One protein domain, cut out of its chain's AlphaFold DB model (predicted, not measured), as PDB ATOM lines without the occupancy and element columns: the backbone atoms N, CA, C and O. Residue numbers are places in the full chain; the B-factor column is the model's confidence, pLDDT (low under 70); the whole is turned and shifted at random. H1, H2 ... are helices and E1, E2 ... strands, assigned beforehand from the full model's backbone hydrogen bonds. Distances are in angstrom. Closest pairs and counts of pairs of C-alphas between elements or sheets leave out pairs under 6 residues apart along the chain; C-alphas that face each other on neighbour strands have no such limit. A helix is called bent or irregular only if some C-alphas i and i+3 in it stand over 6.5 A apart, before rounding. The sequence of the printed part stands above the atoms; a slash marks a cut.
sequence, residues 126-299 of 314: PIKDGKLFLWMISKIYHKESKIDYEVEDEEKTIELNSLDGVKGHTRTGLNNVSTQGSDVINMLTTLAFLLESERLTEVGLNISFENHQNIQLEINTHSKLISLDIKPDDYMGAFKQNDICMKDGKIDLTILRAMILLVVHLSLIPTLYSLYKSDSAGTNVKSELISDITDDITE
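This is residues 126 to 299 of the 314 residues of an uncharacterized protein of Lactobacillus johnsonii (UniProt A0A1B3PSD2). A strongly twisted sheet of five strands curls round helix H1, and the long bent helix H4 packs on it too, its arm H4a over E4 and E5 and its arm H4b reaching H1. At one end of the longest axis H2 and H5 pack together, at the other lie H3 and the loop before H4; the tip of the E1 and E2 hairpin, residues 150 to 155, sticks out. The printed part has 174 residues, with five named helices and five named strands in the order H1 E1 E2 H2 E3 E4 E5 H3 H4 H5; the sheet, E1 E2 E3 E4 E5, is antiparallel and the class is mixed. The whole is compact, with a radius of gyration of the C-alphas of 17.2 A and spans of 56 by 38 by 34 A.

H1, residues 131 to 141, begins at C-alpha 131 (-27.879, -35.899, -28.961). E1 is residues 146 to 151. E2, residues 154 to 170, is 42.1 A long and bends by 67 degrees at residue 164. H2 is residues 183 to 196, 19.8 A. E3, residues 197 to 209, is 28.9 A long, and E4, residues 212 to 221, is 23.7 A. E5 is residues 226 to 231 and H3 residues 238 to 241. H4, residues 253 to 279, was assigned as one helix by its hydrogen bonds but is bent, with C-alphas 266 and 269 6.9 A apart; its arms are H4a, residues 253 to 266, and H4b, residues 269 to 279. H5, residues 285 to 299, 21.3 A, ends at C-alpha 299 (-22.600, -23.330, -52.186).

E3, E4 and E5 form a meander, each strand the antiparallel neighbour of the one before. N 149 and O 156 of the hairpin E1 and E2 are 2.9 A apart, N 204 and O 165 of E3 and E2 2.8 A, N 217 and O 205 of E4 and E3 2.8 A, and N 220 and O 227 of E4 and E5 2.8 A. The sheet curls round H1; the C-alphas of Ile 140 and Leu 160 in E2, the closest, are 6.6 A apart. H4a has a height over the sheet of 8.0 A. H4b and H1 only just touch, with 3 pairs of C-alphas within 8 A, the closest Leu 132 and Tyr 276 at 6.4 A. H5 touches H1 with residues 285 to 289 alone, Ser 138 and Leu 289 having the closest C-alphas, 6.1 A. H2 and H5 touch at a steep tilt of 41 degrees, opposite ways, the closest C-alphas being those of Leu 191 and Ile 293, 6.6 A. H3 touches H4a, the C-alphas of Phe 239 and Leu 256 being closest at 6.6 A. Every O i to N i+4 pair is within hydrogen-bond range in H1, H2, H4a, H4b and H5; H3 is too short for one.

The C-alphas of Asp 248 and Thr 298, the two farthest apart, are 57.6 A apart. The printed part has no cut. The links from E2 to H2 and from H3 to H4 are long. The mean pLDDT of the printed part is 80.8, and 37 residues are under 70, among them residues 165 to 192.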
ATOM      1  N   PRO A 126     -27.690 -40.449 -24.495       70.19
ATOM      2  CA  PRO A 126     -28.193 -39.607 -25.581       70.19
ATOM      3  C   PRO A 126     -28.892 -38.306 -25.176       70.19
ATOM      4  O   PRO A 126     -28.663 -37.269 -25.805       70.19
ATOM      5  N   ILE A 127     -29.732 -38.330 -24.139       70.00
ATOM      6  CA  ILE A 127     -30.353 -37.104 -23.624       70.00
ATOM      7  C   ILE A 127     -29.327 -36.292 -22.852       70.00
ATOM      8  O   ILE A 127     -29.243 -35.082 -23.050       70.00
ATOM      9  N   LYS A 128     -28.520 -36.942 -22.003       69.44
ATOM     10  CA  LYS A 128     -27.485 -36.246 -21.232       69.44
ATOM     11  C   LYS A 128     -26.567 -35.483 -22.173       69.44
ATOM     12  O   LYS A 128     -26.442 -34.280 -22.020       69.44
ATOM     13  N   ASP A 129     -26.026 -36.117 -23.199       74.12
ATOM     14  CA  ASP A 129     -25.038 -35.533 -24.103       74.12
ATOM     15  C   ASP A 129     -25.637 -34.644 -25.205       74.12
ATOM     16  O   ASP A 129     -24.933 -34.232 -26.127       74.12
ATOM     17  N   GLY A 130     -26.930 -34.315 -25.113       76.69
ATOM     18  CA  GLY A 130     -27.587 -33.388 -26.031       76.69
ATOM     19  C   GLY A 130     -27.785 -33.942 -27.444       76.69
ATOM     20  O   GLY A 130     -28.080 -33.175 -28.359       76.69
ATOM     21  N   LYS A 131     -27.659 -35.261 -27.651       82.44
ATOM     22  CA  LYS A 131     -27.879 -35.899 -28.961       82.44
ATOM     23  C   LYS A 131     -29.338 -35.811 -29.400       82.44
ATOM     24  O   LYS A 131     -29.595 -35.556 -30.571       82.44
ATOM     25  N   LEU A 132     -30.277 -35.918 -28.452       84.19
ATOM     26  CA  LEU A 132     -31.696 -35.653 -28.712       84.19
ATOM     27  C   LEU A 132     -31.906 -34.230 -29.260       84.19
ATOM     28  O   LEU A 132     -32.690 -34.025 -30.181       84.19
ATOM     29  N   PHE A 133     -31.184 -33.245 -28.717       85.56
ATOM     30  CA  PHE A 133     -31.297 -31.852 -29.157       85.56
ATOM     31  C   PHE A 133     -30.728 -31.670 -30.561       85.56
ATOM     32  O   PHE A 133     -31.361 -31.026 -31.390       85.56
ATOM     33  N   LEU A 134     -29.582 -32.293 -30.849       84.88
ATOM     34  CA  LEU A 134     -28.998 -32.303 -32.192       84.88
ATOM     35  C   LEU A 134     -29.936 -32.930 -33.225       84.88
ATOM     36  O   LEU A 134     -30.061 -32.400 -34.321       84.88
ATOM     37  N   TRP A 135     -30.627 -34.010 -32.864       87.88
ATOM     38  CA  TRP A 135     -31.622 -34.637 -33.731       87.88
ATOM     39  C   TRP A 135     -32.818 -33.728 -34.007       87.88
ATOM     40  O   TRP A 135     -33.170 -33.542 -35.166       87.88
ATOM     41  N   MET A 136     -33.384 -33.079 -32.986       86.25
ATOM     42  CA  MET A 136     -34.465 -32.106 -33.206       86.25
ATOM     43  C   MET A 136     -34.012 -30.938 -34.093       86.25
ATOM     44  O   MET A 136     -34.744 -30.525 -34.988       86.25
ATOM     45  N   ILE A 137     -32.794 -30.427 -33.883       83.19
ATOM     46  CA  ILE A 137     -32.218 -29.363 -34.719       83.19
ATOM     47  C   ILE A 137     -32.045 -29.846 -36.163       83.19
ATOM     48  O   ILE A 137     -32.400 -29.113 -37.080       83.19
ATOM     49  N   SER A 138     -31.547 -31.068 -36.369       85.44
ATOM     50  CA  SER A 138     -31.401 -31.672 -37.697       85.44
ATOM     51  C   SER A 138     -32.754 -31.797 -38.404       85.44
ATOM     52  O   SER A 138     -32.888 -31.335 -39.535       85.44
ATOM     53  N   LYS A 139     -33.799 -32.279 -37.718       87.19
ATOM     54  CA  LYS A 139     -35.162 -32.336 -38.277       87.19
ATOM     55  C   LYS A 139     -35.670 -30.964 -38.718       87.19
ATOM     56  O   LYS A 139     -36.183 -30.825 -39.824       87.19
ATOM     57  N   ILE A 140     -35.474 -29.930 -37.900       83.06
ATOM     58  CA  ILE A 140     -35.835 -28.551 -38.269       83.06
ATOM     59  C   ILE A 140     -35.014 -28.075 -39.478       83.06
ATOM     60  O   ILE A 140     -35.574 -27.496 -40.409       83.06
ATOM     61  N   TYR A 141     -33.705 -28.337 -39.488       80.62
ATOM     62  CA  TYR A 141     -32.789 -27.915 -40.549       80.62
ATOM     63  C   TYR A 141     -33.167 -28.502 -41.916       80.62
ATOM     64  O   TYR A 141     -33.290 -27.762 -42.893       80.62
ATOM     65  N   HIS A 142     -33.446 -29.807 -41.973       81.94
ATOM     66  CA  HIS A 142     -33.821 -30.507 -43.207       81.94
ATOM     67  C   HIS A 142     -35.287 -30.315 -43.616       81.94
ATOM     68  O   HIS A 142     -35.734 -30.917 -44.588       81.94
ATOM     69  N   LYS A 143     -36.045 -29.454 -42.919       80.62
ATOM     70  CA  LYS A 143     -37.493 -29.257 -43.129       80.62
ATOM     71  C   LYS A 143     -38.312 -30.538 -42.915       80.62
ATOM     72  O   LYS A 143     -39.391 -30.695 -43.476       80.62
ATOM     73  N   GLU A 144     -37.815 -31.412 -42.047       86.19
ATOM     74  CA  GLU A 144     -38.475 -32.616 -41.535       86.19
ATOM     75  C   GLU A 144     -39.054 -32.354 -40.132       86.19
ATOM     76  O   GLU A 144     -39.065 -33.222 -39.261       86.19
ATOM     77  N   SER A 145     -39.495 -31.119 -39.871       83.94
ATOM     78  CA  SER A 145     -39.988 -30.689 -38.558       83.94
ATOM     79  C   SER A 145     -41.328 -31.314 -38.175       83.94
ATOM     80  O   SER A 145     -41.678 -31.308 -36.995       83.94
ATOM     81  N   LYS A 146     -42.071 -31.847 -39.148       91.44
ATOM     82  CA  LYS A 146     -43.299 -32.607 -38.931       91.44
ATOM     83  C   LYS A 146     -42.956 -34.093 -38.829       91.44
ATOM     84  O   LYS A 146     -42.501 -34.690 -39.799       91.44
ATOM     85  N   ILE A 147     -43.176 -34.668 -37.654       91.88
ATOM     86  CA  ILE A 147     -42.851 -36.054 -37.332       91.88
ATOM     87  C   ILE A 147     -44.163 -36.798 -37.119       91.88
ATOM     88  O   ILE A 147     -44.844 -36.592 -36.112       91.88
ATOM     89  N   ASP A 148     -44.507 -37.649 -38.077       90.50
ATOM     90  CA  ASP A 148     -45.683 -38.508 -38.003       90.50
ATOM     91  C   ASP A 148     -45.317 -39.824 -37.297       90.50
ATOM     92  O   ASP A 148     -44.240 -40.386 -37.508       90.50
ATOM     93  N   TYR A 149     -46.191 -40.289 -36.410       89.19
ATOM     94  CA  TYR A 149     -46.009 -41.511 -35.632       89.19
ATOM     95  C   TYR A 149     -47.351 -42.192 -35.383       89.19
ATOM     96  O   TYR A 149     -48.395 -41.547 -35.373       89.19
ATOM     97  N   GLU A 150     -47.321 -43.503 -35.171       84.81
ATOM     98  CA  GLU A 150     -48.524 -44.312 -34.993       84.81
ATOM     99  C   GLU A 150     -48.634 -44.785 -33.543       84.81
ATOM    100  O   GLU A 150     -47.661 -45.264 -32.949       84.81
ATOM    101  N   VAL A 151     -49.823 -44.638 -32.962       79.12
ATOM    102  CA  VAL A 151     -50.167 -45.175 -31.643       79.12
ATOM    103  C   VAL A 151     -51.500 -45.892 -31.778       79.12
ATOM    104  O   VAL A 151     -52.485 -45.251 -32.113       79.12
ATOM    105  N   GLU A 152     -51.526 -47.200 -31.513       76.19
ATOM    106  CA  GLU A 152     -52.758 -48.015 -31.555       76.19
ATOM    107  C   GLU A 152     -53.568 -47.845 -32.860       76.19
ATOM    108  O   GLU A 152     -54.787 -47.710 -32.828       76.19
ATOM    109  N   ASP A 153     -52.882 -47.856 -34.009       77.56
ATOM    110  CA  ASP A 153     -53.451 -47.667 -35.356       77.56
ATOM    111  C   ASP A 153     -54.015 -46.249 -35.640       77.56
ATOM    112  O   ASP A 153     -54.694 -46.028 -36.647       77.56
ATOM    113  N   GLU A 154     -53.727 -45.259 -34.782       81.62
ATOM    114  CA  GLU A 154     -54.007 -43.839 -35.029       81.62
ATOM    115  C   GLU A 154     -52.741 -43.075 -35.447       81.62
ATOM    116  O   GLU A 154     -51.732 -43.055 -34.734       81.62
ATOM    117  N   GLU A 155     -52.816 -42.380 -36.587       85.81
ATOM    118  CA  GLU A 155     -51.778 -41.442 -37.025       85.81
ATOM    119  C   GLU A 155     -51.798 -40.176 -36.162       85.81
ATOM    120  O   GLU A 155     -52.790 -39.442 -36.093       85.81
ATOM    121  N   LYS A 156     -50.664 -39.894 -35.525       90.00
ATOM    122  CA  LYS A 156     -50.419 -38.699 -34.722       90.00
ATOM    123  C   LYS A 156     -49.222 -37.932 -35.269       90.00
ATOM    124  O   LYS A 156     -48.374 -38.475 -35.973       90.00
ATOM    125  N   THR A 157     -49.136 -36.655 -34.913       91.31
ATOM    126  CA  THR A 157     -48.083 -35.762 -35.400       91.31
ATOM    127  C   THR A 157     -47.498 -34.931 -34.263       91.31
ATOM    128  O   THR A 157     -48.229 -34.382 -33.433       91.31
ATOM    129  N   ILE A 158     -46.174 -34.785 -34.277       93.44
ATOM    130  CA  ILE A 158     -45.441 -33.751 -33.542       93.44
ATOM    131  C   ILE A 158     -44.863 -32.768 -34.556       93.44
ATOM    132  O   ILE A 158     -44.236 -33.186 -35.524       93.44
ATOM    133  N   GLU A 159     -45.039 -31.469 -34.337       92.12
ATOM    134  CA  GLU A 159     -44.450 -30.438 -35.193       92.12
ATOM    135  C   GLU A 159     -43.463 -29.578 -34.399       92.12
ATOM    136  O   GLU A 159     -43.817 -28.934 -33.411       92.12
ATOM    137  N   LEU A 160     -42.205 -29.574 -34.837       87.38
ATOM    138  CA  LEU A 160     -41.139 -28.723 -34.319       87.38
ATOM    139  C   LEU A 160     -41.203 -27.355 -35.023       87.38
ATOM    140  O   LEU A 160     -40.479 -27.106 -35.985       87.38
ATOM    141  N   ASN A 161     -42.102 -26.481 -34.566       78.94
ATOM    142  CA  ASN A 161     -42.441 -25.220 -35.237       78.94
ATOM    143  C   ASN A 161     -41.236 -24.277 -35.395       78.94
ATOM    144  O   ASN A 161     -41.061 -23.663 -36.447       78.94
ATOM    145  N   SER A 162     -40.423 -24.120 -34.345       75.25
ATOM    146  CA  SER A 162     -39.237 -23.257 -34.384       75.25
ATOM    147  C   SER A 162     -38.170 -23.645 -33.367       75.25
ATOM    148  O   SER A 162     -38.452 -24.208 -32.308       75.25
ATOM    149  N   LEU A 163     -36.927 -23.288 -33.706       77.56
ATOM    150  CA  LEU A 163     -35.785 -23.268 -32.799       77.56
ATOM    151  C   LEU A 163     -35.599 -21.845 -32.268       77.56
ATOM    152  O   LEU A 163     -35.124 -20.963 -32.988       77.56
ATOM    153  N   ASP A 164     -35.965 -21.632 -31.008       72.81
ATOM    154  CA  ASP A 164     -35.956 -20.311 -30.375       72.81
ATOM    155  C   ASP A 164     -34.577 -19.973 -29.783       72.81
ATOM    156  O   ASP A 164     -34.216 -18.802 -29.642       72.81
ATOM    157  N   GLY A 165     -33.772 -20.993 -29.469       62.47
ATOM    158  CA  GLY A 165     -32.374 -20.823 -29.077       62.47
ATOM    159  C   GLY A 165     -31.693 -22.119 -28.644       62.47
ATOM    160  O   GLY A 165     -32.346 -23.115 -28.345       62.47
ATOM    161  N   VAL A 166     -30.360 -22.102 -28.589       67.56
ATOM    162  CA  VAL A 166     -29.547 -23.233 -28.102       67.56
ATOM    163  C   VAL A 166     -28.435 -22.712 -27.200       67.56
ATOM    164  O   VAL A 166     -27.842 -21.675 -27.512       67.56
ATOM    165  N   LYS A 167     -28.128 -23.424 -26.105       67.56
ATOM    166  CA  LYS A 167     -26.921 -23.187 -25.293       67.56
ATOM    167  C   LYS A 167     -26.095 -24.453 -25.096       67.56
ATOM    168  O   LYS A 167     -26.622 -25.564 -24.997       67.56
ATOM    169  N   GLY A 168     -24.782 -24.282 -25.002       59.50
ATOM    170  CA  GLY A 168     -23.835 -25.381 -24.833       59.50
ATOM    171  C   GLY A 168     -22.494 -24.913 -24.287       59.50
ATOM    172  O   GLY A 168     -22.210 -23.718 -24.217       59.50
ATOM    173  N   HIS A 169     -21.652 -25.870 -23.898       56.47
ATOM    174  CA  HIS A 169     -20.268 -25.570 -23.526       56.47
ATOM    175  C   HIS A 169     -19.418 -25.441 -24.790       56.47
ATOM    176  O   HIS A 169     -19.191 -26.438 -25.475       56.47
ATOM    177  N   THR A 170     -18.956 -24.223 -25.085       51.00
ATOM    178  CA  THR A 170     -18.015 -23.946 -26.181       51.00
ATOM    179  C   THR A 170     -16.618 -23.654 -25.642       51.00
ATOM    180  O   THR A 170     -16.453 -23.201 -24.508       51.00
ATOM    181  N   ARG A 171     -15.586 -23.906 -26.454       45.16
ATOM    182  CA  ARG A 171     -14.178 -23.686 -26.071       45.16
ATOM    183  C   ARG A 171     -13.758 -22.208 -26.074       45.16
ATOM    184  O   ARG A 171     -12.754 -21.868 -25.455       45.16
ATOM    185  N   THR A 172     -14.510 -21.343 -26.754       42.06
ATOM    186  CA  THR A 172     -14.110 -19.971 -27.141       42.06
ATOM    187  C   THR A 172     -15.115 -18.886 -26.728       42.06
ATOM    188  O   THR A 172     -14.852 -17.705 -26.946       42.06
ATOM    189  N   GLY A 173     -16.211 -19.242 -26.041       41.56
ATOM    190  CA  GLY A 173     -17.098 -18.290 -25.355       41.56
ATOM    191  C   GLY A 173     -18.393 -17.930 -26.090       41.56
ATOM    192  O   GLY A 173     -19.194 -17.165 -25.544       41.56
ATOM    193  N   LEU A 174     -18.652 -18.495 -27.274       49.16
ATOM    194  CA  LEU A 174     -19.914 -18.334 -28.001       49.16
ATOM    195  C   LEU A 174     -20.967 -19.332 -27.483       49.16
ATOM    196  O   LEU A 174     -21.357 -20.277 -28.155       49.16
ATOM    197  N   ASN A 175     -21.410 -19.165 -26.238       49.84
ATOM    198  CA  ASN A 175     -22.175 -20.214 -25.546       49.84
ATOM    199  C   ASN A 175     -23.648 -20.335 -25.961       49.84
ATOM    200  O   ASN A 175     -24.280 -21.325 -25.592       49.84
ATOM    201  N   ASN A 176     -24.187 -19.356 -26.702       50.94
ATOM    202  CA  ASN A 176     -25.600 -19.285 -27.071       50.94
ATOM    203  C   ASN A 176     -25.769 -18.851 -28.533       50.94
ATOM    204  O   ASN A 176     -25.092 -17.920 -28.974       50.94
ATOM    205  N   VAL A 177     -26.752 -19.427 -29.226       56.59
ATOM    206  CA  VAL A 177     -27.194 -18.975 -30.556       56.59
ATOM    207  C   VAL A 177     -28.680 -18.639 -30.514       56.59
ATOM    208  O   VAL A 177     -29.489 -19.438 -30.043       56.59
ATOM    209  N   SER A 178     -29.021 -17.445 -31.003       54.09
ATOM    210  CA  SER A 178     -30.392 -17.025 -31.315       54.09
ATOM    211  C   SER A 178     -30.563 -17.039 -32.830       54.09
ATOM    212  O   SER A 178     -29.667 -16.611 -33.553       54.09
ATOM    213  N   THR A 179     -31.710 -17.509 -33.307       56.72
ATOM    214  CA  THR A 179     -32.048 -17.609 -34.736       56.72
ATOM    215  C   THR A 179     -32.584 -16.294 -35.321       56.72
ATOM    216  O   THR A 179     -33.013 -16.248 -36.474       56.72
ATOM    217  N   GLN A 180     -32.553 -15.190 -34.564       46.31
ATOM    218  CA  GLN A 180     -32.959 -13.874 -35.064       46.31
ATOM    219  C   GLN A 180     -31.825 -13.214 -35.872       46.31
ATOM    220  O   GLN A 180     -30.909 -12.621 -35.304       46.31
ATOM    221  N   GLY A 181     -31.892 -13.304 -37.207       50.56
ATOM    222  CA  GLY A 181     -30.857 -12.814 -38.127       50.56
ATOM    223  C   GLY A 181     -31.145 -13.146 -39.598       50.56
ATOM    224  O   GLY A 181     -32.208 -13.669 -39.918       50.56
ATOM    225  N   SER A 182     -30.215 -12.821 -40.506       56.62
ATOM    226  CA  SER A 182     -30.285 -13.269 -41.906       56.62
ATOM    227  C   SER A 182     -29.867 -14.739 -42.034       56.62
ATOM    228  O   SER A 182     -28.981 -15.193 -41.309       56.62
ATOM    229  N   ASP A 183     -30.452 -15.473 -42.986       63.91
ATOM    230  CA  ASP A 183     -30.275 -16.931 -43.125       63.91
ATOM    231  C   ASP A 183     -28.808 -17.389 -43.155       63.91
ATOM    232  O   ASP A 183     -28.468 -18.419 -42.582       63.91
ATOM    233  N   VAL A 184     -27.917 -16.625 -43.796       59.66
ATOM    234  CA  VAL A 184     -26.483 -16.959 -43.890       59.66
ATOM    235  C   VAL A 184     -25.769 -16.771 -42.550       59.66
ATOM    236  O   VAL A 184     -24.962 -17.612 -42.159       59.66
ATOM    237  N   ILE A 185     -26.074 -15.693 -41.820       61.53
ATOM    238  CA  ILE A 185     -25.493 -15.432 -40.496       61.53
ATOM    239  C   ILE A 185     -25.993 -16.471 -39.494       61.53
ATOM    240  O   ILE A 185     -25.203 -16.976 -38.699       61.53
ATOM    241  N   ASN A 186     -27.267 -16.851 -39.576       64.75
ATOM    242  CA  ASN A 186     -27.843 -17.900 -38.741       64.75
ATOM    243  C   ASN A 186     -27.193 -19.266 -39.006       64.75
ATOM    244  O   ASN A 186     -26.858 -19.961 -38.048       64.75
ATOM    245  N   MET A 187     -26.940 -19.626 -40.271       65.56
ATOM    246  CA  MET A 187     -26.228 -20.862 -40.629       65.56
ATOM    247  C   MET A 187     -24.777 -20.856 -40.138       65.56
ATOM    248  O   MET A 187     -24.356 -21.807 -39.488       65.56
ATOM    249  N   LEU A 188     -24.027 -19.772 -40.371       64.12
ATOM    250  CA  LEU A 188     -22.640 -19.641 -39.904       64.12
ATOM    251  C   LEU A 188     -22.538 -19.697 -38.378       64.12
ATOM    252  O   LEU A 188     -21.659 -20.366 -37.841       64.12
ATOM    253  N   THR A 189     -23.446 -19.016 -37.677       65.88
ATOM    254  CA  THR A 189     -23.468 -18.993 -36.209       65.88
ATOM    255  C   THR A 189     -23.849 -20.365 -35.650       65.88
ATOM    256  O   THR A 189     -23.222 -20.833 -34.702       65.88
ATOM    257  N   THR A 190     -24.814 -21.048 -36.275       69.12
ATOM    258  CA  THR A 190     -25.189 -22.430 -35.933       69.12
ATOM    259  C   THR A 190     -24.031 -23.399 -36.174       69.12
ATOM    260  O   THR A 190     -23.716 -24.182 -35.282       69.12
ATOM    261  N   LEU A 191     -23.342 -23.322 -37.320       68.50
ATOM    262  CA  LEU A 191     -22.187 -24.175 -37.620       68.50
ATOM    263  C   LEU A 191     -21.043 -23.950 -36.631       68.50
ATOM    264  O   LEU A 191     -20.519 -24.912 -36.074       68.50
ATOM    265  N   ALA A 192     -20.669 -22.688 -36.394       64.75
ATOM    266  CA  ALA A 192     -19.616 -22.330 -35.447       64.75
ATOM    267  C   ALA A 192     -19.928 -22.893 -34.056       64.75
ATOM    268  O   ALA A 192     -19.092 -23.553 -33.446       64.75
ATOM    269  N   PHE A 193     -21.170 -22.731 -33.603       71.62
ATOM    270  CA  PHE A 193     -21.620 -23.286 -32.337       71.62
ATOM    271  C   PHE A 193     -21.592 -24.822 -32.309       71.62
ATOM    272  O   PHE A 193     -21.110 -25.392 -31.336       71.62
ATOM    273  N   LEU A 194     -22.046 -25.519 -33.356       73.31
ATOM    274  CA  LEU A 194     -22.026 -26.989 -33.413       73.31
ATOM    275  C   LEU A 194     -20.602 -27.573 -33.451       73.31
ATOM    276  O   LEU A 194     -20.353 -28.620 -32.841       73.31
ATOM    277  N   LEU A 195     -19.676 -26.898 -34.142       66.44
ATOM    278  CA  LEU A 195     -18.256 -27.258 -34.210       66.44
ATOM    279  C   LEU A 195     -17.544 -27.031 -32.872       66.44
ATOM    280  O   LEU A 195     -16.732 -27.859 -32.454       66.44
ATOM    281  N   GLU A 196     -17.839 -25.921 -32.198       65.56
ATOM    282  CA  GLU A 196     -17.195 -25.551 -30.936       65.56
ATOM    283  C   GLU A 196     -17.829 -26.213 -29.714       65.56
ATOM    284  O   GLU A 196     -17.167 -26.361 -28.682       65.56
ATOM    285  N   SER A 197     -19.106 -26.587 -29.808       69.19
ATOM    286  CA  SER A 197     -19.833 -27.187 -28.703       69.19
ATOM    287  C   SER A 197     -19.454 -28.652 -28.550       69.19
ATOM    288  O   SER A 197     -19.725 -29.494 -29.412       69.19
ATOM    289  N   GLU A 198     -18.857 -28.980 -27.406       67.81
ATOM    290  CA  GLU A 198     -18.611 -30.376 -27.035       67.81
ATOM    291  C   GLU A 198     -19.936 -31.100 -26.770       67.81
ATOM    292  O   GLU A 198     -20.089 -32.269 -27.120       67.81
ATOM    293  N   ARG A 199     -20.912 -30.374 -26.208       73.56
ATOM    294  CA  ARG A 199     -22.222 -30.879 -25.801       73.56
ATOM    295  C   ARG A 199     -23.253 -29.748 -25.725       73.56
ATOM    296  O   ARG A 199     -22.992 -28.706 -25.112       73.56
ATOM    297  N   LEU A 200     -24.454 -30.015 -26.243       77.44
ATOM    298  CA  LEU A 200     -25.623 -29.158 -26.041       77.44
ATOM    299  C   LEU A 200     -26.217 -29.391 -24.651       77.44
ATOM    300  O   LEU A 200     -26.442 -30.532 -24.243       77.44
ATOM    301  N   THR A 201     -26.462 -28.307 -23.921       79.19
ATOM    302  CA  THR A 201     -26.989 -28.359 -22.549       79.19
ATOM    303  C   THR A 201     -28.372 -27.744 -22.423       79.19
ATOM    304  O   THR A 201     -29.076 -28.055 -21.470       79.19
ATOM    305  N   GLU A 202     -28.778 -26.902 -23.370       83.69
ATOM    306  CA  GLU A 202     -30.089 -26.259 -23.373       83.69
ATOM    307  C   GLU A 202     -30.608 -26.104 -24.801       83.69
ATOM    308  O   GLU A 202     -29.842 -25.759 -25.705       83.69
ATOM    309  N   VAL A 203     -31.908 -26.320 -24.987       84.38
ATOM    310  CA  VAL A 203     -32.620 -26.026 -26.229       84.38
ATOM    311  C   VAL A 203     -33.954 -25.349 -25.910       84.38
ATOM    312  O   VAL A 203     -34.703 -25.804 -25.045       84.38
ATOM    313  N   GLY A 204     -34.234 -24.246 -26.595       86.38
ATOM    314  CA  GLY A 204     -35.526 -23.569 -26.608       86.38
ATOM    315  C   GLY A 204     -36.249 -23.876 -27.912       86.38
ATOM    316  O   GLY A 204     -35.691 -23.653 -28.988       86.38
ATOM    317  N   LEU A 205     -37.465 -24.403 -27.818       85.94
ATOM    318  CA  LEU A 205     -38.264 -24.849 -28.956       85.94
ATOM    319  C   LEU A 205     -39.707 -24.381 -28.817       85.94
ATOM    320  O   LEU A 205     -40.252 -24.308 -27.714       85.94
ATOM    321  N   ASN A 206     -40.348 -24.190 -29.961       88.12
ATOM    322  CA  ASN A 206     -41.793 -24.118 -30.063       88.12
ATOM    323  C   ASN A 206     -42.311 -25.415 -30.685       88.12
ATOM    324  O   ASN A 206     -41.896 -25.772 -31.788       88.12
ATOM    325  N   ILE A 207     -43.205 -26.114 -29.986       91.88
ATOM    326  CA  ILE A 207     -43.701 -27.429 -30.402       91.88
ATOM    327  C   ILE A 207     -45.232 -27.430 -30.474       91.88
ATOM    328  O   ILE A 207     -45.910 -26.894 -29.591       91.88
ATOM    329  N   SER A 208     -45.777 -28.065 -31.511       93.38
ATOM    330  CA  SER A 208     -47.171 -28.516 -31.556       93.38
ATOM    331  C   SER A 208     -47.225 -30.025 -31.320       93.38
ATOM    332  O   SER A 208     -46.426 -30.782 -31.870       93.38
ATOM    333  N   PHE A 209     -48.156 -30.462 -30.484       93.62
ATOM    334  CA  PHE A 209     -48.321 -31.846 -30.064       93.62
ATOM    335  C   PHE A 209     -49.807 -32.155 -29.882       93.62
ATOM    336  O   PHE A 209     -50.459 -31.559 -29.026       93.62
ATOM    337  N   GLU A 210     -50.346 -33.078 -30.679       89.75
ATOM    338  CA  GLU A 210     -51.775 -33.422 -30.663       89.75
ATOM    339  C   GLU A 210     -52.678 -32.164 -30.769       89.75
ATOM    340  O   GLU A 210     -52.558 -31.376 -31.706       89.75
ATOM    341  N   ASN A 211     -53.582 -31.935 -29.808       90.81
ATOM    342  CA  ASN A 211     -54.474 -30.766 -29.762       90.81
ATOM    343  C   ASN A 211     -53.859 -29.550 -29.031       90.81
ATOM    344  O   ASN A 211     -54.573 -28.647 -28.563       90.81
ATOM    345  N   HIS A 212     -52.536 -29.536 -28.899       93.50
ATOM    346  CA  HIS A 212     -51.760 -28.480 -28.275       93.50
ATOM    347  C   HIS A 212     -50.822 -27.842 -29.296       93.50
ATOM    348  O   HIS A 212     -50.055 -28.507 -29.978       93.50
ATOM    349  N   GLN A 213     -50.866 -26.527 -29.382       91.44
ATOM    350  CA  GLN A 213     -50.088 -25.697 -30.286       91.44
ATOM    351  C   GLN A 213     -49.330 -24.653 -29.472       91.44
ATOM    352  O   GLN A 213     -49.744 -24.248 -28.379       91.44
ATOM    353  N   ASN A 214     -48.224 -24.172 -30.027       89.25
ATOM    354  CA  ASN A 214     -47.430 -23.107 -29.426       89.25
ATOM    355  C   ASN A 214     -46.919 -23.427 -28.004       89.25
ATOM    356  O   ASN A 214     -46.942 -22.571 -27.115       89.25
ATOM    357  N   ILE A 215     -46.497 -24.672 -27.757       93.00
ATOM    358  CA  ILE A 215     -45.834 -25.041 -26.502       93.00
ATOM    359  C   ILE A 215     -44.403 -24.497 -26.563       93.00
ATOM    360  O   ILE A 215     -43.520 -25.116 -27.153       93.00
ATOM    361  N   GLN A 216     -44.182 -23.337 -25.946       90.94
ATOM    362  CA  GLN A 216     -42.851 -22.755 -25.783       90.94
ATOM    363  C   GLN A 216     -42.109 -23.470 -24.658       90.94
ATOM    364  O   GLN A 216     -42.387 -23.243 -23.476       90.94
ATOM    365  N   LEU A 217     -41.180 -24.339 -25.038       89.81
ATOM    366  CA  LEU A 217     -40.479 -25.258 -24.162       89.81
ATOM    367  C   LEU A 217     -38.989 -24.921 -24.111       89.81
ATOM    368  O   LEU A 217     -38.311 -24.891 -25.133       89.81
ATOM    369  N   GLU A 218     -38.460 -24.728 -22.908       89.50
ATOM    370  CA  GLU A 218     -37.021 -24.621 -22.669       89.50
ATOM    371  C   GLU A 218     -36.556 -25.878 -21.934       89.50
ATOM    372  O   GLU A 218     -36.904 -26.079 -20.770       89.50
ATOM    373  N   ILE A 219     -35.782 -26.739 -22.594       87.44
ATOM    374  CA  ILE A 219     -35.274 -27.990 -22.022       87.44
ATOM    375  C   ILE A 219     -33.798 -27.822 -21.698       87.44
ATOM    376  O   ILE A 219     -33.002 -27.434 -22.545       87.44
ATOM    377  N   ASN A 220     -33.420 -28.187 -20.480       85.56
ATOM    378  CA  ASN A 220     -32.052 -28.165 -19.988       85.56
ATOM    379  C   ASN A 220     -31.620 -29.577 -19.568       85.56
ATOM    380  O   ASN A 220     -32.326 -30.240 -18.803       85.56
ATOM    381  N   THR A 221     -30.447 -30.030 -20.012       78.56
ATOM    382  CA  THR A 221     -29.868 -31.318 -19.606       78.56
ATOM    383  C   THR A 221     -28.864 -31.113 -18.482       78.56
ATOM    384  O   THR A 221     -27.828 -30.463 -18.630       78.56
ATOM    385  N   HIS A 222     -29.146 -31.720 -17.334       71.88
ATOM    386  CA  HIS A 222     -28.195 -31.840 -16.233       71.88
ATOM    387  C   HIS A 222     -27.513 -33.211 -16.299       71.88
ATOM    388  O   HIS A 222     -27.880 -34.077 -17.090       71.88
ATOM    389  N   SER A 223     -26.509 -33.453 -15.458       66.00
ATOM    390  CA  SER A 223     -25.786 -34.738 -15.448       66.00
ATOM    391  C   SER A 223     -26.658 -35.956 -15.101       66.00
ATOM    392  O   SER A 223     -26.286 -37.078 -15.437       66.00
ATOM    393  N   LYS A 224     -27.805 -35.758 -14.433       65.62
ATOM    394  CA  LYS A 224     -28.686 -36.840 -13.947       65.62
ATOM    395  C   LYS A 224     -30.164 -36.721 -14.327       65.62
ATOM    396  O   LYS A 224     -30.883 -37.691 -14.150       65.62
ATOM    397  N   LEU A 225     -30.620 -35.561 -14.792       75.88
ATOM    398  CA  LEU A 225     -32.033 -35.303 -15.082       75.88
ATOM    399  C   LEU A 225     -32.169 -34.253 -16.183       75.88
ATOM    400  O   LEU A 225     -31.230 -33.491 -16.428       75.88
ATOM    401  N   ILE A 226     -33.347 -34.173 -16.792       81.00
ATOM    402  CA  ILE A 226     -33.751 -32.987 -17.546       81.00
ATOM    403  C   ILE A 226     -34.505 -32.047 -16.620       81.00
ATOM    404  O   ILE A 226     -35.251 -32.479 -15.737       81.00
ATOM    405  N   SER A 227     -34.322 -30.755 -16.830       86.38
ATOM    406  CA  SER A 227     -35.200 -29.758 -16.249       86.38
ATOM    407  C   SER A 227     -35.806 -28.921 -17.354       86.38
ATOM    408  O   SER A 227     -35.082 -28.548 -18.273       86.38
ATOM    409  N   LEU A 228     -37.087 -28.601 -17.259       88.38
ATOM    410  CA  LEU A 228     -37.762 -27.849 -18.310       88.38
ATOM    411  C   LEU A 228     -38.582 -26.690 -17.766       88.38
ATOM    412  O   LEU A 228     -39.066 -26.749 -16.636       88.38
ATOM    413  N   ASP A 229     -38.742 -25.644 -18.561       87.50
ATOM    414  CA  ASP A 229     -39.702 -24.577 -18.296       87.50
ATOM    415  C   ASP A 229     -40.632 -24.380 -19.491       87.50
ATOM    416  O   ASP A 229     -40.300 -24.727 -20.625       87.50
ATOM    417  N   ILE A 230     -41.815 -23.846 -19.205       89.75
ATOM    418  CA  ILE A 230     -42.872 -23.593 -20.176       89.75
ATOM    419  C   ILE A 230     -43.409 -22.188 -19.959       89.75
ATOM    420  O   ILE A 230     -43.732 -21.809 -18.827       89.75
ATOM    421  N   LYS A 231     -43.571 -21.445 -21.056       89.94
ATOM    422  CA  LYS A 231     -44.247 -20.143 -21.066       89.94
ATOM    423  C   LYS A 231     -45.720 -20.330 -21.457       89.94
ATOM    424  O   LYS A 231     -46.002 -20.666 -22.605       89.94
ATOM    425  N   PRO A 232     -46.675 -20.159 -20.524       90.56
ATOM    426  CA  PRO A 232     -48.086 -20.448 -20.783       90.56
ATOM    427  C   PRO A 232     -48.817 -19.342 -21.565       90.56
ATOM    428  O   PRO A 232     -49.918 -19.584 -22.053       90.56
ATOM    429  N   ASP A 233     -48.252 -18.137 -21.662       89.12
ATOM    430  CA  ASP A 233     -48.910 -16.944 -22.214       89.12
ATOM    431  C   ASP A 233     -49.378 -17.159 -23.664       89.12
ATOM    432  O   ASP A 233     -50.552 -16.949 -24.011       89.12
ATOM    433  N   ASP A 234     -48.474 -17.686 -24.487       87.31
ATOM    434  CA  ASP A 234     -48.685 -17.836 -25.924       87.31
ATOM    435  C   ASP A 234     -49.300 -19.191 -26.309       87.31
ATOM    436  O   ASP A 234     -49.765 -19.349 -27.437       87.31
ATOM    437  N   TYR A 235     -49.390 -20.146 -25.377       92.44
ATOM    438  CA  TYR A 235     -49.926 -21.492 -25.619       92.44
ATOM    439  C   TYR A 235     -51.298 -21.452 -26.303       92.44
ATOM    440  O   TYR A 235     -52.170 -20.689 -25.905       92.44
ATOM    441  N   MET A 236     -51.551 -22.289 -27.301       89.38
ATOM    442  CA  MET A 236     -52.853 -22.394 -27.960       89.38
ATOM    443  C   MET A 236     -53.295 -23.848 -27.937       89.38
ATOM    444  O   MET A 236     -52.563 -24.718 -28.362       89.38
ATOM    445  N   GLY A 237     -54.482 -24.165 -27.435       91.31
ATOM    446  CA  GLY A 237     -54.919 -25.560 -27.428       91.31
ATOM    447  C   GLY A 237     -56.017 -25.836 -26.428       91.31
ATOM    448  O   GLY A 237     -56.577 -24.913 -25.825       91.31
ATOM    449  N   ALA A 238     -56.296 -27.124 -26.245       91.25
ATOM    450  CA  ALA A 238     -57.416 -27.604 -25.442       91.25
ATOM    451  C   ALA A 238     -57.460 -27.026 -24.013       91.25
ATOM    452  O   ALA A 238     -58.544 -26.782 -23.486       91.25
ATOM    453  N   PHE A 239     -56.316 -26.722 -23.386       92.81
ATOM    454  CA  PHE A 239     -56.306 -26.205 -22.014       92.81
ATOM    455  C   PHE A 239     -56.725 -24.740 -21.876       92.81
ATOM    456  O   PHE A 239     -57.169 -24.357 -20.795       92.81
ATOM    457  N   LYS A 240     -56.663 -23.917 -22.936       87.19
ATOM    458  CA  LYS A 240     -57.130 -22.515 -22.858       87.19
ATOM    459  C   LYS A 240     -58.646 -22.403 -22.712       87.19
ATOM    460  O   LYS A 240     -59.118 -21.367 -22.263       87.19
ATOM    461  N   GLN A 241     -59.390 -23.433 -23.108       84.06
ATOM    462  CA  GLN A 241     -60.854 -23.480 -23.031       84.06
ATOM    463  C   GLN A 241     -61.350 -24.382 -21.895       84.06
ATOM    464  O   GLN A 241     -62.551 -24.564 -21.738       84.06
ATOM    465  N   ASN A 242     -60.438 -24.967 -21.114       88.75
ATOM    466  CA  ASN A 242     -60.794 -25.881 -20.041       88.75
ATOM    467  C   ASN A 242     -61.218 -25.097 -18.789       88.75
ATOM    468  O   ASN A 242     -60.470 -24.240 -18.316       88.75
ATOM    469  N   ASP A 243     -62.380 -25.433 -18.227       89.69
ATOM    470  CA  ASP A 243     -62.930 -24.791 -17.025       89.69
ATOM    471  C   ASP A 243     -61.987 -24.873 -15.814       89.69
ATOM    472  O   ASP A 243     -61.962 -23.959 -14.994       89.69
ATOM    473  N   ILE A 244     -61.151 -25.916 -15.724       90.38
ATOM    474  CA  ILE A 244     -60.140 -26.075 -14.665       90.38
ATOM    475  C   ILE A 244     -59.127 -24.920 -14.687       90.38
ATOM    476  O   ILE A 244     -58.661 -24.476 -13.636       90.38
ATOM    477  N   CYS A 245     -58.797 -24.412 -15.877       90.81
ATOM    478  CA  CYS A 245     -57.882 -23.290 -16.062       90.81
ATOM    479  C   CYS A 245     -58.559 -21.932 -15.852       90.81
ATOM    480  O   CYS A 245     -57.871 -20.915 -15.900       90.81
ATOM    481  N   MET A 246     -59.878 -21.876 -15.661       88.69
ATOM    482  CA  MET A 246     -60.619 -20.625 -15.546       88.69
ATOM    483  C   MET A 246     -60.851 -20.258 -14.083       88.69
ATOM    484  O   MET A 246     -61.381 -21.030 -13.288       88.69
ATOM    485  N   LYS A 247     -60.505 -19.022 -13.730       85.44
ATOM    486  CA  LYS A 247     -60.742 -18.439 -12.413       85.44
ATOM    487  C   LYS A 247     -61.281 -17.025 -12.566       85.44
ATOM    488  O   LYS A 247     -60.655 -16.180 -13.201       85.44
ATOM    489  N   ASP A 248     -62.467 -16.778 -12.014       84.62
ATOM    490  CA  ASP A 248     -63.156 -15.481 -12.092       84.62
ATOM    491  C   ASP A 248     -63.287 -14.945 -13.536       84.62
ATOM    492  O   ASP A 248     -63.141 -13.750 -13.801       84.62
ATOM    493  N   GLY A 249     -63.523 -15.846 -14.498       82.06
ATOM    494  CA  GLY A 249     -63.656 -15.513 -15.922       82.06
ATOM    495  C   GLY A 249     -62.341 -15.178 -16.636       82.06
ATOM    496  O   GLY A 249     -62.373 -14.669 -17.756       82.06
ATOM    497  N   LYS A 250     -61.186 -15.442 -16.011       89.69
ATOM    498  CA  LYS A 250     -59.851 -15.287 -16.607       89.69
ATOM    499  C   LYS A 250     -59.070 -16.592 -16.524       89.69
ATOM    500  O   LYS A 250     -59.262 -17.378 -15.604       89.69
ATOM    501  N   ILE A 251     -58.151 -16.793 -17.461       91.56
ATOM    502  CA  ILE A 251     -57.255 -17.950 -17.443       91.56
ATOM    503  C   ILE A 251     -56.251 -17.792 -16.289       91.56
ATOM    504  O   ILE A 251     -55.522 -16.801 -16.224       91.56
ATOM    505  N   ASP A 252     -56.193 -18.774 -15.391       94.00
ATOM    506  CA  ASP A 252     -55.157 -18.904 -14.371       94.00
ATOM    507  C   ASP A 252     -53.906 -19.530 -15.003       94.00
ATOM    508  O   ASP A 252     -53.816 -20.741 -15.222       94.00
ATOM    509  N   LEU A 253     -52.919 -18.682 -15.300       93.25
ATOM    510  CA  LEU A 253     -51.671 -19.094 -15.947       93.25
ATOM    511  C   LEU A 253     -50.867 -20.110 -15.121       93.25
ATOM    512  O   LEU A 253     -50.099 -20.876 -15.699       93.25
ATOM    513  N   THR A 254     -51.039 -20.156 -13.792       92.94
ATOM    514  CA  THR A 254     -50.345 -21.154 -12.961       92.94
ATOM    515  C   THR A 254     -50.923 -22.538 -13.212       92.94
ATOM    516  O   THR A 254     -50.175 -23.497 -13.405       92.94
ATOM    517  N   ILE A 255     -52.255 -22.642 -13.225       94.56
ATOM    518  CA  ILE A 255     -52.952 -23.904 -13.486       94.56
ATOM    519  C   ILE A 255     -52.709 -24.344 -14.929       94.56
ATOM    520  O   ILE A 255     -52.348 -25.499 -15.153       94.56
ATOM    521  N   LEU A 256     -52.805 -23.416 -15.886       95.19
ATOM    522  CA  LEU A 256     -52.508 -23.694 -17.288       95.19
ATOM    523  C   LEU A 256     -51.089 -24.251 -17.454       95.19
ATOM    524  O   LEU A 256     -50.914 -25.315 -18.044       95.19
ATOM    525  N   ARG A 257     -50.077 -23.589 -16.872       94.94
ATOM    526  CA  ARG A 257     -48.694 -24.082 -16.894       94.94
ATOM    527  C   ARG A 257     -48.588 -25.483 -16.292       94.94
ATOM    528  O   ARG A 257     -47.919 -26.328 -16.873       94.94
ATOM    529  N   ALA A 258     -49.255 -25.754 -15.170       95.19
ATOM    530  CA  ALA A 258     -49.225 -27.069 -14.532       95.19
ATOM    531  C   ALA A 258     -49.806 -28.182 -15.422       95.19
ATOM    532  O   ALA A 258     -49.223 -29.261 -15.513       95.19
ATOM    533  N   MET A 259     -50.913 -27.913 -16.118       95.31
ATOM    534  CA  MET A 259     -51.517 -28.877 -17.044       95.31
ATOM    535  C   MET A 259     -50.622 -29.146 -18.257       95.31
ATOM    536  O   MET A 259     -50.431 -30.302 -18.629       95.31
ATOM    537  N   ILE A 260     -50.004 -28.105 -18.829       95.62
ATOM    538  CA  ILE A 260     -49.052 -28.280 -19.936       95.62
ATOM    539  C   ILE A 260     -47.828 -29.076 -19.462       95.62
ATOM    540  O   ILE A 260     -47.398 -29.998 -20.147       95.62
ATOM    541  N   LEU A 261     -47.296 -28.787 -18.267       95.44
ATOM    542  CA  LEU A 261     -46.165 -29.525 -17.694       95.44
ATOM    543  C   LEU A 261     -46.454 -31.023 -17.536       95.44
ATOM    544  O   LEU A 261     -45.559 -31.823 -17.797       95.44
ATOM    545  N   LEU A 262     -47.671 -31.405 -17.136       95.56
ATOM    546  CA  LEU A 262     -48.070 -32.814 -17.056       95.56
ATOM    547  C   LEU A 262     -48.008 -33.490 -18.430       95.56
ATOM    548  O   LEU A 262     -47.394 -34.546 -18.549       95.56
ATOM    549  N   VAL A 263     -48.569 -32.868 -19.472       95.44
ATOM    550  CA  VAL A 263     -48.507 -33.412 -20.843       95.44
ATOM    551  C   VAL A 263     -47.072 -33.496 -21.344       95.44
ATOM    552  O   VAL A 263     -46.668 -34.508 -21.915       95.44
ATOM    553  N   VAL A 264     -46.276 -32.456 -21.100       94.75
ATOM    554  CA  VAL A 264     -44.903 -32.404 -21.596       94.75
ATOM    555  C   VAL A 264     -44.031 -33.475 -20.944       94.75
ATOM    556  O   VAL A 264     -43.355 -34.220 -21.649       94.75
ATOM    557  N   HIS A 265     -44.064 -33.580 -19.612       92.94
ATOM    558  CA  HIS A 265     -43.253 -34.554 -18.876       92.94
ATOM    559  C   HIS A 265     -43.701 -35.998 -19.104       92.94
ATOM    560  O   HIS A 265     -42.851 -36.880 -19.164       92.94
ATOM    561  N   LEU A 266     -45.009 -36.251 -19.206       93.00
ATOM    562  CA  LEU A 266     -45.551 -37.616 -19.212       93.00
ATOM    563  C   LEU A 266     -45.827 -38.172 -20.610       93.00
ATOM    564  O   LEU A 266     -45.977 -39.381 -20.744       93.00
ATOM    565  N   SER A 267     -45.886 -37.323 -21.640       93.00
ATOM    566  CA  SER A 267     -46.209 -37.752 -23.004       93.00
ATOM    567  C   SER A 267     -45.240 -37.198 -24.044       93.00
ATOM    568  O   SER A 267     -44.543 -37.980 -24.689       93.00
ATOM    569  N   LEU A 268     -45.103 -35.871 -24.169       93.44
ATOM    570  CA  LEU A 268     -44.297 -35.273 -25.246       93.44
ATOM    571  C   LEU A 268     -42.820 -35.687 -25.178       93.44
ATOM    572  O   LEU A 268     -42.274 -36.164 -26.169       93.44
ATOM    573  N   ILE A 269     -42.168 -35.509 -24.023       91.31
ATOM    574  CA  ILE A 269     -40.744 -35.836 -23.865       91.31
ATOM    575  C   ILE A 269     -40.484 -37.340 -24.062       91.31
ATOM    576  O   ILE A 269     -39.605 -37.666 -24.866       91.31
ATOM    577  N   PRO A 270     -41.226 -38.263 -23.411       90.19
ATOM    578  CA  PRO A 270     -41.090 -39.695 -23.680       90.19
ATOM    579  C   PRO A 270     -41.285 -40.059 -25.155       90.19
ATOM    580  O   PRO A 270     -40.509 -40.849 -25.694       90.19
ATOM    581  N   THR A 271     -42.268 -39.451 -25.827       92.19
ATOM    582  CA  THR A 271     -42.557 -39.716 -27.245       92.19
ATOM    583  C   THR A 271     -41.418 -39.239 -28.143       92.19
ATOM    584  O   THR A 271     -40.887 -40.030 -28.919       92.19
ATOM    585  N   LEU A 272     -40.961 -37.989 -27.987       91.69
ATOM    586  CA  LEU A 272     -39.807 -37.448 -28.721       91.69
ATOM    587  C   LEU A 272     -38.561 -38.313 -28.538       91.69
ATOM    588  O   LEU A 272     -37.823 -38.575 -29.485       91.69
ATOM    589  N   TYR A 273     -38.332 -38.775 -27.315       89.00
ATOM    590  CA  TYR A 273     -37.195 -39.619 -27.000       89.00
ATOM    591  C   TYR A 273     -37.293 -41.018 -27.625       89.00
ATOM    592  O   TYR A 273     -36.294 -41.533 -28.131       89.00
ATOM    593  N   SER A 274     -38.485 -41.619 -27.631       89.69
ATOM    594  CA  SER A 274     -38.741 -42.890 -28.317       89.69
ATOM    595  C   SER A 274     -38.511 -42.766 -29.826       89.69
ATOM    596  O   SER A 274     -37.802 -43.585 -30.413       89.69
ATOM    597  N   LEU A 275     -39.033 -41.700 -30.442       91.25
ATOM    598  CA  LEU A 275     -38.848 -41.411 -31.867       91.25
ATOM    599  C   LEU A 275     -37.375 -41.201 -32.210       91.25
ATOM    600  O   LEU A 275     -36.865 -41.832 -33.132       91.25
ATOM    601  N   TYR A 276     -36.663 -40.410 -31.405       89.25
ATOM    602  CA  TYR A 276     -35.218 -40.257 -31.530       89.25
ATOM    603  C   TYR A 276     -34.499 -41.607 -31.489       89.25
ATOM    604  O   TYR A 276     -33.638 -41.864 -32.327       89.25
ATOM    605  N   LYS A 277     -34.826 -42.490 -30.539       87.56
ATOM    606  CA  LYS A 277     -34.180 -43.809 -30.438       87.56
ATOM    607  C   LYS A 277     -34.436 -44.688 -31.657       87.56
ATOM    608  O   LYS A 277     -33.543 -45.438 -32.040       87.56
ATOM    609  N   SER A 278     -35.629 -44.597 -32.238       87.25
ATOM    610  CA  SER A 278     -35.984 -45.323 -33.456       87.25
ATOM    611  C   SER A 278     -35.225 -44.797 -34.676       87.25
ATOM    612  O   SER A 278     -34.707 -45.587 -35.457       87.25
ATOM    613  N   ASP A 279     -35.136 -43.474 -34.826       84.56
ATOM    614  CA  ASP A 279     -34.564 -42.810 -36.007       84.56
ATOM    615  C   ASP A 279     -33.023 -42.762 -35.982       84.56
ATOM    616  O   ASP A 279     -32.354 -42.917 -36.999       84.56
ATOM    617  N   SER A 280     -32.427 -42.597 -34.794       77.88
ATOM    618  CA  SER A 280     -30.969 -42.453 -34.608       77.88
ATOM    619  C   SER A 280     -30.207 -43.777 -34.459       77.88
ATOM    620  O   SER A 280     -29.017 -43.788 -34.121       77.88
ATOM    621  N   ALA A 281     -30.872 -44.915 -34.671       68.88
ATOM    622  CA  ALA A 281     -30.273 -46.235 -34.527       68.88
ATOM    623  C   ALA A 281     -29.188 -46.480 -35.597       68.88
ATOM    624  O   ALA A 281     -29.448 -47.022 -36.666       68.88
ATOM    625  N   GLY A 282     -27.942 -46.109 -35.281       59.12
ATOM    626  CA  GLY A 282     -26.765 -46.338 -36.129       59.12
ATOM    627  C   GLY A 282     -26.245 -45.113 -36.888       59.12
ATOM    628  O   GLY A 282     -25.248 -45.240 -37.596       59.12
ATOM    629  N   THR A 283     -26.852 -43.938 -36.715       71.19
ATOM    630  CA  THR A 283     -26.472 -42.680 -37.383       71.19
ATOM    631  C   THR A 283     -25.712 -41.734 -36.455       71.19
ATOM    632  O   THR A 283     -25.934 -41.685 -35.240       71.19
ATOM    633  N   ASN A 284     -24.782 -40.958 -37.021       80.62
ATOM    634  CA  ASN A 284     -24.070 -39.910 -36.291       80.62
ATOM    635  C   ASN A 284     -24.633 -38.546 -36.687       80.62
ATOM    636  O   ASN A 284     -23.992 -37.783 -37.411       80.62
ATOM    637  N   VAL A 285     -25.810 -38.241 -36.137       82.62
ATOM    638  CA  VAL A 285     -26.589 -37.017 -36.387       82.62
ATOM    639  C   VAL A 285     -25.733 -35.748 -36.348       82.62
ATOM    640  O   VAL A 285     -25.917 -34.847 -37.158       82.62
ATOM    641  N   LYS A 286     -24.761 -35.662 -35.426       82.38
ATOM    642  CA  LYS A 286     -23.878 -34.489 -35.329       82.38
ATOM    643  C   LYS A 286     -23.000 -34.335 -36.571       82.38
ATOM    644  O   LYS A 286     -22.818 -33.225 -37.054       82.38
ATOM    645  N   SER A 287     -22.404 -35.434 -37.025       83.25
ATOM    646  CA  SER A 287     -21.478 -35.425 -38.158       83.25
ATOM    647  C   SER A 287     -22.200 -35.134 -39.466       83.25
ATOM    648  O   SER A 287     -21.675 -34.373 -40.270       83.25
ATOM    649  N   GLU A 288     -23.378 -35.728 -39.655       84.94
ATOM    650  CA  GLU A 288     -24.235 -35.495 -40.824       84.94
ATOM    651  C   GLU A 288     -24.662 -34.026 -40.872       84.94
ATOM    652  O   GLU A 288     -24.302 -33.319 -41.806       84.94
ATOM    653  N   LEU A 289     -25.233 -33.511 -39.776       83.75
ATOM    654  CA  LEU A 289     -25.653 -32.112 -39.687       83.75
ATOM    655  C   LEU A 289     -24.503 -31.118 -39.937       83.75
ATOM    656  O   LEU A 289     -24.697 -30.096 -40.588       83.75
ATOM    657  N   ILE A 290     -23.297 -31.389 -39.424       85.31
ATOM    658  CA  ILE A 290     -22.121 -30.541 -39.687       85.31
ATOM    659  C   ILE A 290     -21.732 -30.579 -41.168       85.31
ATOM    660  O   ILE A 290     -21.383 -29.530 -41.714       85.31
ATOM    661  N   SER A 291     -21.760 -31.758 -41.797       86.75
ATOM    662  CA  SER A 291     -21.452 -31.904 -43.223       86.75
ATOM    663  C   SER A 291     -22.433 -31.093 -44.061       86.75
ATOM    664  O   SER A 291     -22.009 -30.227 -44.820       86.75
ATOM    665  N   ASP A 292     -23.729 -31.278 -43.820       85.81
ATOM    666  CA  ASP A 292     -24.790 -30.647 -44.605       85.81
ATOM    667  C   ASP A 292     -24.764 -29.119 -44.475       85.81
ATOM    668  O   ASP A 292     -24.841 -28.397 -45.470       85.81
ATOM    669  N   ILE A 293     -24.558 -28.596 -43.259       83.50
ATOM    670  CA  ILE A 293     -24.412 -27.146 -43.056       83.50
ATOM    671  C   ILE A 293     -23.145 -26.611 -43.746       83.50
ATOM    672  O   ILE A 293     -23.139 -25.482 -44.247       83.50
ATOM    673  N   THR A 294     -22.057 -27.384 -43.767       84.56
ATOM    674  CA  THR A 294     -20.804 -26.978 -44.425       84.56
ATOM    675  C   THR A 294     -20.982 -26.882 -45.937       84.56
ATOM    676  O   THR A 294     -20.537 -25.898 -46.539       84.56
ATOM    677  N   ASP A 295     -21.657 -27.860 -46.536       86.88
ATOM    678  CA  ASP A 295     -21.932 -27.897 -47.972       86.88
ATOM    679  C   ASP A 295     -22.842 -26.722 -48.377       86.88
ATOM    680  O   ASP A 295     -22.465 -25.925 -49.240       86.88
ATOM    681  N   ASP A 296     -23.945 -26.492 -47.654       84.19
ATOM    682  CA  ASP A 296     -24.873 -25.377 -47.913       84.19
ATOM    683  C   ASP A 296     -24.206 -23.992 -47.797       84.19
ATOM    684  O   ASP A 296     -24.481 -23.066 -48.574       84.19
ATOM    685  N   ILE A 297     -23.317 -23.812 -46.813       82.75
ATOM    686  CA  ILE A 297     -22.548 -22.569 -46.661       82.75
ATOM    687  C   ILE A 297     -21.576 -22.397 -47.829       82.75
ATOM    688  O   ILE A 297     -21.425 -21.278 -48.333       82.75
ATOM    689  N   THR A 298     -20.929 -23.477 -48.264       84.50
ATOM    690  CA  THR A 298     -19.973 -23.451 -49.376       84.50
ATOM    691  C   THR A 298     -20.669 -23.040 -50.671       84.50
ATOM    692  O   THR A 298     -20.245 -22.062 -51.292       84.50
ATOM    693  N   GLU A 299     -21.797 -23.673 -51.006       86.31
ATOM    694  CA  GLU A 299     -22.600 -23.330 -52.186       86.31
ATOM    695  C   GLU A 299     -23.052 -21.861 -52.169       86.31
ATOM    696  O   GLU A 299     -22.934 -21.138 -53.163       86.31
TER     697      GLU A 299